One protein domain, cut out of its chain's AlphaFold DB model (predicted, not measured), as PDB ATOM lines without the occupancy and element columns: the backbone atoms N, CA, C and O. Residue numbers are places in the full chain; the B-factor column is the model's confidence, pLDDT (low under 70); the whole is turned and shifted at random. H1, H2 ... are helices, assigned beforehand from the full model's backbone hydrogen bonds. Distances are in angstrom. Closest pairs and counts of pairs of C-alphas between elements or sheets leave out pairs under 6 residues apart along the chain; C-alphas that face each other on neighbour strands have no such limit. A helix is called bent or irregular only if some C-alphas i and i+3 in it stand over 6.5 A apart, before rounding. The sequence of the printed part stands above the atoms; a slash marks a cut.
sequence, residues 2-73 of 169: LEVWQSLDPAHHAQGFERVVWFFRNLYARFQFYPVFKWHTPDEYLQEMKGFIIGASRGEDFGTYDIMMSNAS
ATOM      1  N   LEU A   2      17.634   3.556 -31.114       50.28
ATOM      2  CA  LEU A   2      16.742   4.683 -30.774       50.28
ATOM      3  C   LEU A   2      17.287   5.603 -29.658       50.28
ATOM      4  O   LEU A   2      17.281   6.814 -29.815       50.28
ATOM      5  N   GLU A   3      17.828   5.038 -28.573       49.38
ATOM      6  CA  GLU A   3      18.423   5.820 -27.469       49.38
ATOM      7  C   GLU A   3      19.668   6.612 -27.900       49.38
ATOM      8  O   GLU A   3      19.871   7.740 -27.461       49.38
ATOM      9  N   VAL A   4      20.475   6.053 -28.810       56.09
ATOM     10  CA  VAL A   4      21.643   6.743 -29.382       56.09
ATOM     11  C   VAL A   4      21.178   7.928 -30.225       56.09
ATOM     12  O   VAL A   4      21.666   9.036 -30.030       56.09
ATOM     13  N   TRP A   5      20.173   7.736 -31.083       57.50
ATOM     14  CA  TRP A   5      19.569   8.825 -31.855       57.50
ATOM     15  C   TRP A   5      18.994   9.926 -30.963       57.50
ATOM     16  O   TRP A   5      19.279  11.099 -31.183       57.50
ATOM     17  N   GLN A   6      18.260   9.562 -29.910       61.50
ATOM     18  CA  GLN A   6      17.719  10.532 -28.954       61.50
ATOM     19  C   GLN A   6      18.814  11.288 -28.195       61.50
ATOM     20  O   GLN A   6      18.650  12.469 -27.903       61.50
ATOM     21  N   SER A   7      19.942  10.635 -27.897       59.81
ATOM     22  CA  SER A   7      21.080  11.288 -27.245       59.81
ATOM     23  C   SER A   7      21.780  12.312 -28.146       59.81
ATOM     24  O   SER A   7      22.346  13.274 -27.629       59.81
ATOM     25  N   LEU A   8      21.703  12.131 -29.470       58.28
ATOM     26  CA  LEU A   8      22.305  13.010 -30.474       58.28
ATOM     27  C   LEU A   8      21.363  14.137 -30.931       58.28
ATOM     28  O   LEU A   8      21.845  15.123 -31.482       58.28
ATOM     29  N   ASP A   9      20.050  14.017 -30.694       68.06
ATOM     30  CA  ASP A   9      19.060  15.034 -31.063       68.06
ATOM     31  C   ASP A   9      19.135  16.255 -30.121       68.06
ATOM     32  O   ASP A   9      18.729  16.175 -28.953       68.06
ATOM     33  N   PRO A  10      19.590  17.431 -30.595       67.38
ATOM     34  CA  PRO A  10      19.699  18.607 -29.743       67.38
ATOM     35  C   PRO A  10      18.330  19.144 -29.295       67.38
ATOM     36  O   PRO A  10      18.252  19.832 -28.274       67.38
ATOM     37  N   ALA A  11      17.241  18.817 -30.003       75.06
ATOM     38  CA  ALA A  11      15.888  19.190 -29.597       75.06
ATOM     39  C   ALA A  11      15.447  18.459 -28.321       75.06
ATOM     40  O   ALA A  11      14.660  19.007 -27.544       75.06
ATOM     41  N   HIS A  12      15.964  17.250 -28.072       72.69
ATOM     42  CA  HIS A  12      15.652  16.488 -26.863       72.69
ATOM     43  C   HIS A  12      16.288  17.077 -25.600       72.69
ATOM     44  O   HIS A  12      15.706  16.974 -24.519       72.69
ATOM     45  N   HIS A  13      17.431  17.749 -25.746       76.25
ATOM     46  CA  HIS A  13      18.148  18.399 -24.643       76.25
ATOM     47  C   HIS A  13      17.750  19.869 -24.443       76.25
ATOM     48  O   HIS A  13      18.135  20.490 -23.451       76.25
ATOM     49  N   ALA A  14      16.964  20.439 -25.363       82.94
ATOM     50  CA  ALA A  14      16.552  21.836 -25.326       82.94
ATOM     51  C   ALA A  14      15.541  22.120 -24.197       82.94
ATOM     52  O   ALA A  14      14.524  21.439 -24.043       82.94
ATOM     53  N   GLN A  15      15.779  23.190 -23.433       86.50
ATOM     54  CA  GLN A  15      14.911  23.629 -22.336       86.50
ATOM     55  C   GLN A  15      14.420  25.067 -22.542       86.50
ATOM     56  O   GLN A  15      15.073  25.885 -23.186       86.50
ATOM     57  N   GLY A  16      13.251  25.391 -21.982       90.19
ATOM     58  CA  GLY A  16      12.688  26.743 -22.047       90.19
ATOM     59  C   GLY A  16      12.460  27.231 -23.483       90.19
ATOM     60  O   GLY A  16      11.841  26.538 -24.290       90.19
ATOM     61  N   PHE A  17      12.951  28.432 -23.798       90.00
ATOM     62  CA  PHE A  17      12.773  29.065 -25.109       90.00
ATOM     63  C   PHE A  17      13.463  28.299 -26.251       90.00
ATOM     64  O   PHE A  17      12.920  28.237 -27.351       90.00
ATOM     65  N   GLU A  18      14.587  27.625 -25.989       87.25
ATOM     66  CA  GLU A  18      15.284  26.805 -26.995       87.25
ATOM     67  C   GLU A  18      14.401  25.679 -27.538       87.25
ATOM     68  O   GLU A  18      14.436  25.360 -28.726       87.25
ATOM     69  N   ARG A  19      13.526  25.110 -26.701       87.44
ATOM     70  CA  ARG A  19      12.569  24.090 -27.147       87.44
ATOM     71  C   ARG A  19      11.566  24.653 -28.154       87.44
ATOM     72  O   ARG A  19      11.168  23.960 -29.087       87.44
ATOM     73  N   VAL A  20      11.170  25.915 -27.981       88.50
ATOM     74  CA  VAL A  20      10.290  26.624 -28.920       88.50
ATOM     75  C   VAL A  20      11.026  26.884 -30.235       88.50
ATOM     76  O   VAL A  20      10.466  26.643 -31.303       88.50
ATOM     77  N   VAL A  21      12.295  27.297 -30.175       89.38
ATOM     78  CA  VAL A  21      13.142  27.471 -31.367       89.38
ATOM     79  C   VAL A  21      13.255  26.162 -32.151       89.38
ATOM     80  O   VAL A  21      12.990  26.144 -33.354       89.38
ATOM     81  N   TRP A  22      13.575  25.053 -31.481       86.62
ATOM     82  CA  TRP A  22      13.646  23.730 -32.107       86.62
ATOM     83  C   TRP A  22      12.315  23.271 -32.693       86.62
ATOM     84  O   TRP A  22      12.290  22.726 -33.796       86.62
ATOM     85  N   PHE A  23      11.200  23.547 -32.016       88.38
ATOM     86  CA  PHE A  23       9.874  23.281 -32.565       88.38
ATOM     87  C   PHE A  23       9.666  23.994 -33.909       88.38
ATOM     88  O   PHE A  23       9.275  23.351 -34.884       88.38
ATOM     89  N   PHE A  24       9.978  25.291 -33.999       89.75
ATOM     90  CA  PHE A  24       9.840  26.038 -35.252       89.75
ATOM     91  C   PHE A  24      10.830  25.591 -36.333       89.75
ATOM     92  O   PHE A  24      10.450  25.529 -37.501       89.75
ATOM     93  N   ARG A  25      12.065  25.223 -35.968       86.88
ATOM     94  CA  ARG A  25      13.037  24.637 -36.909       86.88
ATOM     95  C   ARG A  25      12.518  23.329 -37.501       86.88
ATOM     96  O   ARG A  25      12.515  23.174 -38.718       86.88
ATOM     97  N   ASN A  26      12.001  22.436 -36.661       86.19
ATOM     98  CA  ASN A  26      11.417  21.170 -37.100       86.19
ATOM     99  C   ASN A  26      10.165  21.391 -37.958       86.19
ATOM    100  O   ASN A  26       9.971  20.699 -38.958       86.19
ATOM    101  N   LEU A  27       9.338  22.382 -37.614       90.00
ATOM    102  CA  LEU A  27       8.189  22.779 -38.426       90.00
ATOM    103  C   LEU A  27       8.641  23.246 -39.819       90.00
ATOM    104  O   LEU A  27       8.147  22.749 -40.828       90.00
ATOM    105  N   TYR A  28       9.624  24.142 -39.887       87.94
ATOM    106  CA  TYR A  28      10.178  24.623 -41.151       87.94
ATOM    107  C   TYR A  28      10.782  23.482 -41.981       87.94
ATOM    108  O   TYR A  28      10.476  23.355 -43.167       87.94
ATOM    109  N   ALA A  29      11.571  22.602 -41.359       87.62
ATOM    110  CA  ALA A  29      12.166  21.455 -42.036       87.62
ATOM    111  C   ALA A  29      11.098  20.534 -42.651       87.62
ATOM    112  O   ALA A  29      11.239  20.088 -43.787       87.62
ATOM    113  N   ARG A  30       9.996  20.282 -41.935       89.69
ATOM    114  CA  ARG A  30       8.902  19.415 -42.404       89.69
ATOM    115  C   ARG A  30       8.055  20.037 -43.505       89.69
ATOM    116  O   ARG A  30       7.620  19.318 -44.400       89.69
ATOM    117  N   PHE A  31       7.791  21.339 -43.432       90.56
ATOM    118  CA  PHE A  31       6.827  21.995 -44.320       90.56
ATOM    119  C   PHE A  31       7.455  22.782 -45.470       90.56
ATOM    120  O   PHE A  31       6.745  23.102 -46.417       90.56
ATOM    121  N   GLN A  32       8.750  23.097 -45.408       87.62
ATOM    122  CA  GLN A  32       9.459  23.827 -46.463       87.62
ATOM    123  C   GLN A  32      10.612  23.003 -47.031       87.62
ATOM    124  O   GLN A  32      10.587  22.666 -48.209       87.62
ATOM    125  N   PHE A  33      11.581  22.623 -46.194       87.12
ATOM    126  CA  PHE A  33      12.792  21.954 -46.674       87.12
ATOM    127  C   PHE A  33      12.499  20.579 -47.286       87.12
ATOM    128  O   PHE A  33      12.800  20.354 -48.452       87.12
ATOM    129  N   TYR A  34      11.853  19.677 -46.542       89.81
ATOM    130  CA  TYR A  34      11.591  18.314 -47.006       89.81
ATOM    131  C   TYR A  34      10.754  18.249 -48.295       89.81
ATOM    132  O   TYR A  34      11.150  17.516 -49.198       89.81
ATOM    133  N   PRO A  35       9.639  18.994 -48.450       91.12
ATOM    134  CA  PRO A  35       8.881  18.982 -49.698       91.12
ATOM    135  C   PRO A  35       9.701  19.451 -50.903       91.12
ATOM    136  O   PRO A  35       9.624  18.831 -51.961       91.12
ATOM    137  N   VAL A  36      10.500  20.511 -50.741       89.88
ATOM    138  CA  VAL A  36      11.348  21.038 -51.817       89.88
ATOM    139  C   VAL A  36      12.474  20.064 -52.139       89.88
ATOM    140  O   VAL A  36      12.677  19.746 -53.309       89.88
ATOM    141  N   PHE A  37      13.158  19.536 -51.126       89.31
ATOM    142  CA  PHE A  37      14.219  18.554 -51.315       89.31
ATOM    143  C   PHE A  37      13.681  17.297 -52.016       89.31
ATOM    144  O   PHE A  37      14.221  16.863 -53.034       89.31
ATOM    145  N   LYS A  38      12.541  16.771 -51.558       91.06
ATOM    146  CA  LYS A  38      11.862  15.642 -52.201       91.06
ATOM    147  C   LYS A  38      11.494  15.920 -53.654       91.06
ATOM    148  O   LYS A  38      11.649  15.031 -54.476       91.06
ATOM    149  N   TRP A  39      11.030  17.127 -53.972       91.06
ATOM    150  CA  TRP A  39      10.688  17.511 -55.344       91.06
ATOM    151  C   TRP A  39      11.899  17.487 -56.286       91.06
ATOM    152  O   TRP A  39      11.757  17.149 -57.457       91.06
ATOM    153  N   HIS A  40      13.081  17.852 -55.790       91.06
ATOM    154  CA  HIS A  40      14.307  17.889 -56.593       91.06
ATOM    155  C   HIS A  40      15.061  16.558 -56.607       91.06
ATOM    156  O   HIS A  40      15.995  16.409 -57.386       91.06
ATOM    157  N   THR A  41      14.662  15.594 -55.775       90.94
ATOM    158  CA  THR A  41      15.300  14.278 -55.700       90.94
ATOM    159  C   THR A  41      14.719  13.353 -56.772       90.94
ATOM    160  O   THR A  41      13.509  13.121 -56.760       90.94
ATOM    161  N   PRO A  42      15.547  12.785 -57.669       91.81
ATOM    162  CA  PRO A  42      15.108  11.773 -58.624       91.81
ATOM    163  C   PRO A  42      14.365  10.599 -57.975       91.81
ATOM    164  O   PRO A  42      14.722  10.133 -56.888       91.81
ATOM    165  N   ASP A  43      13.357  10.077 -58.677       93.19
ATOM    166  CA  ASP A  43      12.511   8.987 -58.179       93.19
ATOM    167  C   ASP A  43      13.311   7.721 -57.839       93.19
ATOM    168  O   ASP A  43      12.952   7.013 -56.901       93.19
ATOM    169  N   GLU A  44      14.403   7.451 -58.559       91.50
ATOM    170  CA  GLU A  44      15.298   6.318 -58.290       91.50
ATOM    171  C   GLU A  44      15.891   6.367 -56.875       91.50
ATOM    172  O   GLU A  44      15.841   5.369 -56.157       91.50
ATOM    173  N   TYR A  45      16.329   7.539 -56.405       91.62
ATOM    174  CA  TYR A  45      16.872   7.685 -55.053       91.62
ATOM    175  C   TYR A  45      15.765   7.626 -54.000       91.62
ATOM    176  O   TYR A  45      15.957   7.071 -52.920       91.62
ATOM    177  N   LEU A  46      14.560   8.119 -54.312       92.62
ATOM    178  CA  LEU A  46      13.408   7.950 -53.421       92.62
ATOM    179  C   LEU A  46      13.004   6.474 -53.286       92.62
ATOM    180  O   LEU A  46      12.582   6.048 -52.208       92.62
ATOM    181  N   GLN A  47      13.113   5.691 -54.363       93.38
ATOM    182  CA  GLN A  47      12.880   4.248 -54.343       93.38
ATOM    183  C   GLN A  47      13.971   3.515 -53.562       93.38
ATOM    184  O   GLN A  47      13.635   2.661 -52.742       93.38
ATOM    185  N   GLU A  48      15.239   3.887 -53.739       92.19
ATOM    186  CA  GLU A  48      16.353   3.356 -52.950       92.19
ATOM    187  C   GLU A  48      16.140   3.604 -51.454       92.19
ATOM    188  O   GLU A  48      16.191   2.663 -50.660       92.19
ATOM    189  N   MET A  49      15.804   4.839 -51.063       92.81
ATOM    190  CA  MET A  49      15.516   5.186 -49.669       92.81
ATOM    191  C   MET A  49      14.387   4.331 -49.093       92.81
ATOM    192  O   MET A  49      14.509   3.817 -47.983       92.81
ATOM    193  N   LYS A  50      13.299   4.131 -49.845       93.94
ATOM    194  CA  LYS A  50      12.197   3.250 -49.427       93.94
ATOM    195  C   LYS A  50      12.639   1.794 -49.296       93.94
ATOM    196  O   LYS A  50      12.283   1.143 -48.317       93.94
ATOM    197  N   GLY A  51      13.413   1.287 -50.254       92.94
ATOM    198  CA  GLY A  51      13.953  -0.070 -50.219       92.94
ATOM    199  C   GLY A  51      14.843  -0.294 -48.997       92.94
ATOM    200  O   GLY A  51      14.676  -1.285 -48.287       92.94
ATOM    201  N   PHE A  52      15.716   0.671 -48.697       91.81
ATOM    202  CA  PHE A  52      16.533   0.669 -47.489       91.81
ATOM    203  C   PHE A  52      15.676   0.666 -46.223       91.81
ATOM    204  O   PHE A  52      15.914  -0.161 -45.347       91.81
ATOM    205  N   ILE A  53      14.666   1.541 -46.133       92.00
ATOM    206  CA  ILE A  53      13.756   1.618 -44.980       92.00
ATOM    207  C   ILE A  53      13.100   0.264 -44.732       92.00
ATOM    208  O   ILE A  53      13.263  -0.292 -43.651       92.00
ATOM    209  N   ILE A  54      12.430  -0.290 -45.743       93.75
ATOM    210  CA  ILE A  54      11.700  -1.559 -45.642       93.75
ATOM    211  C   ILE A  54      12.656  -2.709 -45.296       93.75
ATOM    212  O   ILE A  54      12.336  -3.558 -44.461       93.75
ATOM    213  N   GLY A  55      13.840  -2.739 -45.913       91.38
ATOM    214  CA  GLY A  55      14.852  -3.763 -45.659       91.38
ATOM    215  C   GLY A  55      15.416  -3.696 -44.238       91.38
ATOM    216  O   GLY A  55      15.462  -4.711 -43.540       91.38
ATOM    217  N   ALA A  56      15.800  -2.503 -43.784       87.88
ATOM    218  CA  ALA A  56      16.381  -2.282 -42.462       87.88
ATOM    219  C   ALA A  56      15.350  -2.447 -41.331       87.88
ATOM    220  O   ALA A  56      15.689  -2.945 -40.255       87.88
ATOM    221  N   SER A  57      14.092  -2.069 -41.574       88.44
ATOM    222  CA  SER A  57      12.993  -2.146 -40.605       88.44
ATOM    223  C   SER A  57      12.309  -3.514 -40.544       88.44
ATOM    224  O   SER A  57      11.484  -3.741 -39.664       88.44
ATOM    225  N   ARG A  58      12.655  -4.441 -41.448       91.12
ATOM    226  CA  ARG A  58      12.000  -5.754 -41.604       91.12
ATOM    227  C   ARG A  58      10.529  -5.658 -42.031       91.12
ATOM    228  O   ARG A  58       9.712  -6.476 -41.609       91.12
ATOM    229  N   GLY A  59      10.213  -4.709 -42.910       90.62
ATOM    230  CA  GLY A  59       8.911  -4.615 -43.577       90.62
ATOM    231  C   GLY A  59       8.070  -3.393 -43.210       90.62
ATOM    232  O   GLY A  59       6.986  -3.232 -43.766       90.62
ATOM    233  N   GLU A  60       8.537  -2.536 -42.305       90.00
ATOM    234  CA  GLU A  60       7.840  -1.299 -41.948       90.00
ATOM    235  C   GLU A  60       8.199  -0.151 -42.901       90.00
ATOM    236  O   GLU A  60       9.357   0.010 -43.292       90.00
ATOM    237  N   ASP A  61       7.211   0.682 -43.225       89.19
ATOM    238  CA  ASP A  61       7.378   1.909 -44.006       89.19
ATOM    239  C   ASP A  61       6.979   3.118 -43.149       89.19
ATOM    240  O   ASP A  61       5.797   3.380 -42.920       89.19
ATOM    241  N   PHE A  62       7.979   3.849 -42.658       85.69
ATOM    242  CA  PHE A  62       7.804   5.103 -41.917       85.69
ATOM    243  C   PHE A  62       8.079   6.350 -42.781       85.69
ATOM    244  O   PHE A  62       8.140   7.469 -42.270       85.69
ATOM    245  N   GLY A  63       8.182   6.185 -44.105       88.44
ATOM    246  CA  GLY A  63       8.434   7.264 -45.054       88.44
ATOM    247  C   GLY A  63       9.890   7.741 -45.099       88.44
ATOM    248  O   GLY A  63      10.730   7.383 -44.282       88.44
ATOM    249  N   THR A  64      10.207   8.582 -46.088       90.94
ATOM    250  CA  THR A  64      11.597   8.963 -46.399       90.94
ATOM    251  C   THR A  64      12.128  10.149 -45.602       90.94
ATOM    252  O   THR A  64      13.289  10.498 -45.774       90.94
ATOM    253  N   TYR A  65      11.312  10.791 -44.759       89.88
ATOM    254  CA  TYR A  65      11.683  12.049 -44.099       89.88
ATOM    255  C   TYR A  65      12.997  11.934 -43.321       89.88
ATOM    256  O   TYR A  65      13.928  12.678 -43.612       89.88
ATOM    257  N   ASP A  66      13.104  10.979 -42.396       86.56
ATOM    258  CA  ASP A  66      14.282  10.865 -41.528       86.56
ATOM    259  C   ASP A  66      15.546  10.493 -42.315       86.56
ATOM    260  O   ASP A  66      16.614  11.050 -42.074       86.56
ATOM    261  N   ILE A  67      15.419   9.621 -43.322       89.25
ATOM    262  CA  ILE A  67      16.530   9.250 -44.210       89.25
ATOM    263  C   ILE A  67      16.970  10.438 -45.074       89.25
ATOM    264  O   ILE A  67      18.163  10.668 -45.246       89.25
ATOM    265  N   MET A  68      16.031  11.233 -45.587       89.50
ATOM    266  CA  MET A  68      16.354  12.438 -46.355       89.50
ATOM    267  C   MET A  68      17.035  13.485 -45.472       89.50
ATOM    268  O   MET A  68      18.075  14.015 -45.850       89.50
ATOM    269  N   MET A  69      16.515  13.738 -44.271       86.31
ATOM    270  CA  MET A  69      17.160  14.658 -43.332       86.31
ATOM    271  C   MET A  69      18.550  14.170 -42.912       86.31
ATOM    272  O   MET A  69      19.451  14.992 -42.778       86.31
ATOM    273  N   SER A  70      18.741  12.855 -42.749       83.44
ATOM    274  CA  SER A  70      20.058  12.270 -42.480       83.44
ATOM    275  C   SER A  70      21.026  12.500 -43.638       83.44
ATOM    276  O   SER A  70      22.173  12.829 -43.389       83.44
ATOM    277  N   ASN A  71      20.593  12.363 -44.893       86.44
ATOM    278  CA  ASN A  71      21.467  12.615 -46.043       86.44
ATOM    279  C   ASN A  71      21.818  14.095 -46.209       86.44
ATOM    280  O   ASN A  71      22.959  14.417 -46.513       86.44
ATOM    281  N   ALA A  72      20.870  14.990 -45.927       85.44
ATOM    282  CA  ALA A  72      21.082  16.435 -45.982       85.44
ATOM    283  C   ALA A  72      21.747  17.013 -44.718       85.44
ATOM    284  O   ALA A  72      21.943  18.226 -44.627       85.44
ATOM    285  N   SER A  73      22.064  16.198 -43.700       79.31
ATOM    286  CA  SER A  73      22.596  16.717 -42.430       79.31
ATOM    287  C   SER A  73      23.938  17.427 -42.610       79.31
ATOM    288  O   SER A  73      24.271  18.327 -41.838       79.31
TER     289      SER A  73
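This is residues 2 to 73 of the 169 residues of an uncharacterized protein of Kosmotogaceae bacterium (UniProt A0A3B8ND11). What shape does the model make? It is an open horseshoe of helices: the long H3 makes the base, H4 turns off from one end of H3 as one arm, and H2 with H1 folds back from the other end as the other arm. The short H5 sits in the opening between H3 and H4, and residues 2 to 9, with H1, stick out free. What is it built of? The printed part has 72 residues with five named helices, H1 to H5 in that order along the chain, and no named strand; the class is all helix. How compact is it? It is loose, with a radius of gyration of the C-alphas of 14.1 A and spans of 41 by 28 by 17 A.

Where do the first helices run? H1 is residues 2 to 8, beginning at C-alpha 2 at (16.742, 4.683, -30.774), and is 10.0 A long. H2 is residues 10 to 13, 5.3 A long. Where is the longest helix? H3 is residues 17 to 40, 33.4 A from C-alpha 17 at (12.773, 29.065, -25.109) to C-alpha 40, with a kink of 29 degrees near residue 29. It is irregular, but only just: C-alphas 31 and 34 are 6.6 A apart. What follows? H4 is residues 43 to 57, 20.8 A long. H5 is residues 65 to 71, 10.0 A long, ending at C-alpha 71 at (21.467, 12.615, -46.043).

How do H1 and H2 stand? H1 touches no helix; it is close to H2 but not clearly touching, the closest C-alphas being those of Gln 6 and His 12, 6.6 A apart. H2 and H3 only just touch, with 3 pairs of C-alphas within 8 A, and H3 does so with residues 19 to 23 alone; the closest C-alphas are those of Ala 11 and Trp 22, 5.7 A apart. How does H4 stand to H3? They are close but not clearly touching, the closest C-alphas, of Lys 38 and Leu 46, being 7.9 A apart, at a steep tilt of 54 degrees, opposite ways. Where is H5? H3 and H5 only just touch, with 3 pairs of C-alphas within 8 A, by residue 34 of H3 alone; the closest C-alphas, of Tyr 34 and Tyr 65, are 6.9 A apart, and the lines are about perpendicular at 85 degrees. H4 and H5 are close but not clearly touching, with the closest C-alphas, of Met 49 and Ile 67, 6.9 A apart, and about perpendicular at 75 degrees. What do the backbones show? In H1, H4 and H5 every O i to N i+4 pair is within hydrogen-bond range, in H3 17 of 20, and H2 is too short for such a pair.

How large is it? The two C-alphas farthest apart, those of Gly 16 and Glu 44, are 41.7 A apart. Are there cuts or long links? The printed part has no cut; the link from H4 to H5 is short, and the other links are tight. Where is confidence low? Residues 2 to 10 are under 70, while the mean pLDDT of the printed part is 84.9.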